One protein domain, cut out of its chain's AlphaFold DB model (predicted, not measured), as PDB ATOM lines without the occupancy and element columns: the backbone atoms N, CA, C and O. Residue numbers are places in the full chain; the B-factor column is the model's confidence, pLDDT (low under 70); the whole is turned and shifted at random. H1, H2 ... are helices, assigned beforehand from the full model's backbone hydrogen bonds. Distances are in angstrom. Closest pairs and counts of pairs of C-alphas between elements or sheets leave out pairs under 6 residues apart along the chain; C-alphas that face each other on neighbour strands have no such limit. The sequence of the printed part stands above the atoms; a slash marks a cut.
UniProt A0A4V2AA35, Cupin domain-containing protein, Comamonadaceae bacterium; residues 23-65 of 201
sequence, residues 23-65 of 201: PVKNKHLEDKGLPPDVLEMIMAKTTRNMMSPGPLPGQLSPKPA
ATOM      1  N   PRO A  23     -19.762   3.881 -42.856       87.56
ATOM      2  CA  PRO A  23     -19.427   4.454 -41.564       87.56
ATOM      3  C   PRO A  23     -18.458   5.628 -41.719       87.56
ATOM      4  O   PRO A  23     -17.543   5.587 -42.546       87.56
ATOM      5  N   VAL A  24     -18.588   6.627 -40.850       81.31
ATOM      6  CA  VAL A  24     -17.521   7.609 -40.642       81.31
ATOM      7  C   VAL A  24     -16.368   6.917 -39.920       81.31
ATOM      8  O   VAL A  24     -16.573   6.242 -38.908       81.31
ATOM      9  N   LYS A  25     -15.162   7.071 -40.472       74.44
ATOM     10  CA  LYS A  25     -13.904   6.616 -39.871       74.44
ATOM     11  C   LYS A  25     -13.119   7.823 -39.379       74.44
ATOM     12  O   LYS A  25     -13.134   8.871 -40.020       74.44
ATOM     13  N   ASN A  26     -12.335   7.629 -38.328       72.75
ATOM     14  CA  ASN A  26     -11.549   8.698 -37.712       72.75
ATOM     15  C   ASN A  26     -10.267   9.046 -38.494       72.75
ATOM     16  O   ASN A  26      -9.448   9.817 -38.007       72.75
ATOM     17  N   LYS A  27     -10.105   8.539 -39.726       67.19
ATOM     18  CA  LYS A  27      -8.885   8.693 -40.533       67.19
ATOM     19  C   LYS A  27      -8.468  10.156 -40.717       67.19
ATOM     20  O   LYS A  27      -7.306  10.480 -40.560       67.19
ATOM     21  N   HIS A  28      -9.418  11.062 -40.954       71.94
ATOM     22  CA  HIS A  28      -9.122  12.502 -41.069       71.94
ATOM     23  C   HIS A  28      -8.571  13.122 -39.774       71.94
ATOM     24  O   HIS A  28      -7.895  14.144 -39.806       71.94
ATOM     25  N   LEU A  29      -8.891  12.541 -38.618       77.00
ATOM     26  CA  LEU A  29      -8.380  12.978 -37.320       77.00
ATOM     27  C   LEU A  29      -7.008  12.356 -37.027       77.00
ATOM     28  O   LEU A  29      -6.139  13.047 -36.501       77.00
ATOM     29  N   GLU A  30      -6.782  11.109 -37.446       75.06
ATOM     30  CA  GLU A  30      -5.453  10.481 -37.452       75.06
ATOM     31  C   GLU A  30      -4.483  11.253 -38.363       75.06
ATOM     32  O   GLU A  30      -3.372  11.575 -37.948       75.06
ATOM     33  N   ASP A  31      -4.935  11.663 -39.555       81.19
ATOM     34  CA  ASP A  31      -4.177  12.502 -40.497       81.19
ATOM     35  C   ASP A  31      -3.817  13.882 -39.892       81.19
ATOM     36  O   ASP A  31      -2.891  14.549 -40.352       81.19
ATOM     37  N   LYS A  32      -4.520  14.310 -38.831       84.69
ATOM     38  CA  LYS A  32      -4.227  15.523 -38.043       84.69
ATOM     39  C   LYS A  32      -3.307  15.273 -36.841       84.69
ATOM     40  O   LYS A  32      -3.105  16.183 -36.038       84.69
ATOM     41  N   GLY A  33      -2.750  14.070 -36.714       87.12
ATOM     42  CA  GLY A  33      -1.797  13.708 -35.666       87.12
ATOM     43  C   GLY A  33      -2.435  13.359 -34.323       87.12
ATOM     44  O   GLY A  33      -1.724  13.329 -33.319       87.12
ATOM     45  N   LEU A  34      -3.749  13.110 -34.274       85.75
ATOM     46  CA  LEU A  34      -4.392  12.616 -33.058       85.75
ATOM     47  C   LEU A  34      -4.103  11.117 -32.893       85.75
ATOM     48  O   LEU A  34      -4.410  10.344 -33.804       85.75
ATOM     49  N   PRO A  35      -3.528  10.693 -31.752       87.25
ATOM     50  CA  PRO A  35      -3.288   9.284 -31.480       87.25
ATOM     51  C   PRO A  35      -4.590   8.457 -31.514       87.25
ATOM     52  O   PRO A  35      -5.621   8.930 -31.023       87.25
ATOM     53  N   PRO A  36      -4.576   7.228 -32.067       83.69
ATOM     54  CA  PRO A  36      -5.773   6.388 -32.143       83.69
ATOM     55  C   PRO A  36      -6.425   6.095 -30.784       83.69
ATOM     56  O   PRO A  36      -7.647   6.111 -30.684       83.69
ATOM     57  N   ASP A  37      -5.631   5.899 -29.732       88.75
ATOM     58  CA  ASP A  37      -6.101   5.661 -28.360       88.75
ATOM     59  C   ASP A  37      -6.860   6.870 -27.789       88.75
ATOM     60  O   ASP A  37      -7.906   6.705 -27.164       88.75
ATOM     61  N   VAL A  38      -6.411   8.093 -28.084       88.56
ATOM     62  CA  VAL A  38      -7.155   9.317 -27.746       88.56
ATOM     63  C   VAL A  38      -8.509   9.337 -28.455       88.56
ATOM     64  O   VAL A  38      -9.516   9.666 -27.832       88.56
ATOM     65  N   LEU A  39      -8.566   8.966 -29.738       86.06
ATOM     66  CA  LEU A  39      -9.818   8.938 -30.503       86.06
ATOM     67  C   LEU A  39     -10.786   7.869 -29.973       86.06
ATOM     68  O   LEU A  39     -11.982   8.134 -29.878       86.06
ATOM     69  N   GLU A  40     -10.283   6.702 -29.566       87.00
ATOM     70  CA  GLU A  40     -11.077   5.631 -28.944       87.00
ATOM     71  C   GLU A  40     -11.682   6.032 -27.589       87.00
ATOM     72  O   GLU A  40     -12.757   5.550 -27.232       87.00
ATOM     73  N   MET A  41     -11.045   6.944 -26.845       89.00
ATOM     74  CA  MET A  41     -11.576   7.437 -25.567       89.00
ATOM     75  C   MET A  41     -12.790   8.362 -25.719       89.00
ATOM     76  O   MET A  41     -13.592   8.465 -24.791       89.00
ATOM     77  N   ILE A  42     -12.918   9.066 -26.846       87.94
ATOM     78  CA  ILE A  42     -13.943  10.111 -27.030       87.94
ATOM     79  C   ILE A  42     -14.909   9.843 -28.187       87.94
ATOM     80  O   ILE A  42     -15.885  10.576 -28.351       87.94
ATOM     81  N   MET A  43     -14.671   8.806 -28.992       85.50
ATOM     82  CA  MET A  43     -15.487   8.471 -30.157       85.50
ATOM     83  C   MET A  43     -15.821   6.981 -30.194       85.50
ATOM     84  O   MET A  43     -15.059   6.127 -29.753       85.50
ATOM     85  N   ALA A  44     -16.964   6.651 -30.797       86.75
ATOM     86  CA  ALA A  44     -17.250   5.272 -31.165       86.75
ATOM     87  C   ALA A  44     -16.259   4.785 -32.236       86.75
ATOM     88  O   ALA A  44     -15.818   5.562 -33.084       86.75
ATOM     89  N   LYS A  45     -15.995   3.471 -32.265       85.31
ATOM     90  CA  LYS A  45     -15.148   2.823 -33.286       85.31
ATOM     91  C   LYS A  45     -15.541   3.218 -34.713       85.31
ATOM     92  O   LYS A  45     -14.691   3.452 -35.563       85.31
ATOM     93  N   THR A  46     -16.844   3.252 -34.971       87.12
ATOM     94  CA  THR A  46     -17.440   3.756 -36.208       87.12
ATOM     95  C   THR A  46     -18.861   4.201 -35.922       87.12
ATOM     96  O   THR A  46     -19.560   3.509 -35.178       87.12
ATOM     97  N   THR A  47     -19.334   5.235 -36.613       89.44
ATOM     98  CA  THR A  47     -20.752   5.619 -36.577       89.44
ATOM     99  C   THR A  47     -21.325   5.705 -37.984       89.44
ATOM    100  O   THR A  47     -20.658   6.165 -38.910       89.44
ATOM    101  N   ARG A  48     -22.568   5.250 -38.153       92.44
ATOM    102  CA  ARG A  48     -23.319   5.288 -39.414       92.44
ATOM    103  C   ARG A  48     -24.499   6.239 -39.261       92.44
ATOM    104  O   ARG A  48     -25.237   6.128 -38.286       92.44
ATOM    105  N   ASN A  49     -24.676   7.152 -40.213       94.31
ATOM    106  CA  ASN A  49     -25.862   8.005 -40.255       94.31
ATOM    107  C   ASN A  49     -26.991   7.260 -40.988       94.31
ATOM    108  O   ASN A  49     -27.049   7.260 -42.218       94.31
ATOM    109  N   MET A  50     -27.846   6.575 -40.225       96.31
ATOM    110  CA  MET A  50     -28.942   5.774 -40.780       96.31
ATOM    111  C   MET A  50     -30.099   6.654 -41.263       96.31
ATOM    112  O   MET A  50     -30.612   6.431 -42.357       96.31
ATOM    113  N   MET A  51     -30.490   7.656 -40.470       96.81
ATOM    114  CA  MET A  51     -31.627   8.523 -40.766       96.81
ATOM    115  C   MET A  51     -31.477   9.906 -40.122       96.81
ATOM    116  O   MET A  51     -31.164  10.003 -38.936       96.81
ATOM    117  N   SER A  52     -31.732  10.962 -40.897       95.31
ATOM    118  CA  SER A  52     -31.852  12.350 -40.424       95.31
ATOM    119  C   SER A  52     -32.664  13.194 -41.422       95.31
ATOM    120  O   SER A  52     -32.851  12.740 -42.549       95.31
ATOM    121  N   PRO A  53     -33.135  14.409 -41.072       93.44
ATOM    122  CA  PRO A  53     -33.948  15.281 -41.947       93.44
ATOM    123  C   PRO A  53     -33.206  15.882 -43.160       93.44
ATOM    124  O   PRO A  53     -33.406  17.038 -43.520       93.44
ATOM    125  N   GLY A  54     -32.282  15.128 -43.753       90.56
ATOM    126  CA  GLY A  54     -31.300  15.601 -44.720       90.56
ATOM    127  C   GLY A  54     -29.934  15.873 -44.083       90.56
ATOM    128  O   GLY A  54     -29.642  15.373 -42.986       90.56
ATOM    129  N   PRO A  55     -29.072  16.633 -44.784       89.00
ATOM    130  CA  PRO A  55     -27.732  16.944 -44.320       89.00
ATOM    131  C   PRO A  55     -27.689  17.759 -43.027       89.00
ATOM    132  O   PRO A  55     -28.228  18.862 -42.975       89.00
ATOM    133  N   LEU A  56     -26.989  17.254 -42.007       88.62
ATOM    134  CA  LEU A  56     -26.789  17.954 -40.731       88.62
ATOM    135  C   LEU A  56     -25.298  18.206 -40.439       88.62
ATOM    136  O   LEU A  56     -24.453  17.388 -40.816       88.62
ATOM    137  N   PRO A  57     -24.947  19.316 -39.756       85.12
ATOM    138  CA  PRO A  57     -23.582  19.556 -39.297       85.12
ATOM    139  C   PRO A  57     -23.211  18.601 -38.152       85.12
ATOM    140  O   PRO A  57     -24.065  18.184 -37.371       85.12
ATOM    141  N   GLY A  58     -21.921  18.295 -38.005       80.56
ATOM    142  CA  GLY A  58     -21.409  17.492 -36.892       80.56
ATOM    143  C   GLY A  58     -20.314  16.514 -37.309       80.56
ATOM    144  O   GLY A  58     -19.767  16.603 -38.402       80.56
ATOM    145  N   GLN A  59     -19.994  15.586 -36.404       74.25
ATOM    146  CA  GLN A  59     -18.968  14.549 -36.606       74.25
ATOM    147  C   GLN A  59     -19.512  13.284 -37.301       74.25
ATOM    148  O   GLN A  59     -18.760  12.355 -37.585       74.25
ATOM    149  N   LEU A  60     -20.823  13.219 -37.557       76.06
ATOM    150  CA  LEU A  60     -21.458  12.150 -38.330       76.06
ATOM    151  C   LEU A  60     -21.414  12.465 -39.828       76.06
ATOM    152  O   LEU A  60     -21.217  13.614 -40.218       76.06
ATOM    153  N   SER A  61     -21.630  11.448 -40.671       80.50
ATOM    154  CA  SER A  61     -21.794  11.658 -42.114       80.50
ATOM    155  C   SER A  61     -22.912  12.677 -42.307       80.50
ATOM    156  O   SER A  61     -24.004  12.431 -41.787       80.50
ATOM    157  N   PRO A  62     -22.683  13.787 -43.033       81.75
ATOM    158  CA  PRO A  62     -23.717  14.793 -43.197       81.75
ATOM    159  C   PRO A  62     -24.912  14.180 -43.923       81.75
ATOM    160  O   PRO A  62     -26.034  14.355 -43.481       81.75
ATOM    161  N   LYS A  63     -24.685  13.370 -44.963       87.31
ATOM    162  CA  LYS A  63     -25.755  12.705 -45.711       87.31
ATOM    163  C   LYS A  63     -26.236  11.433 -44.984       87.31
ATOM    164  O   LYS A  63     -25.397  10.546 -44.768       87.31
ATOM    165  N   PRO A  64     -27.534  11.315 -44.641       93.88
ATOM    166  CA  PRO A  64     -28.105  10.080 -44.111       93.88
ATOM    167  C   PRO A  64     -28.376   9.058 -45.221       93.88
ATOM    168  O   PRO A  64     -28.474   9.408 -46.398       93.88
ATOM    169  N   ALA A  65     -28.528   7.790 -44.840       95.62
ATOM    170  CA  ALA A  65     -29.003   6.753 -45.756       95.62
ATOM    171  C   ALA A  65     -30.497   6.915 -46.098       95.62
ATOM    172  O   ALA A  65     -30.884   6.684 -47.240       95.62
TER     173      ALA A  65
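What this domain is: This is residues 23 to 65 of the 201 residues of the protein "Cupin domain-containing protein" of Comamonadaceae bacterium (UniProt A0A4V2AA35). The domain has little regular structure: a rod of mostly loop, with two short helices, H2 and H1, near one end and a long winding stretch, residues 43 to 65, that reaches the other end and folds back there. The printed part has 43 residues, with two named helices in the order H1, H2 and no named strand; the class is all helix, though the named elements hold only 11 residues. It is only just loose, close to compact, with a radius of gyration of the C-alphas of 11.5 A and spans of 33 by 16 by 13 A.

How they stand to each other: H2, residues 36 to 42, and H1, residues 27 to 30, are close but not clearly touching; their closest C-alphas, those of Pro 36 and Glu 30, are 6.7 A apart. A tight link of 5 residues joins them. In H2, 2 of 3 O i to N i+4 pairs are within hydrogen-bond range; H1 is too short for such a pair.

Where its parts are: H2 is 10.3 A long, from C-alpha 36 at (-5.773, 6.388, -32.143) to C-alpha 42 at (-13.943, 10.111, -27.030). H1 begins at C-alpha 27, (-8.885, 8.693, -40.533).

The domain as a whole: The two C-alphas farthest apart, those of Pro 35 and Pro 53, are 32.9 A apart. The printed part has no cut. Its mean pLDDT is 85.4, and residue 27 is under 70.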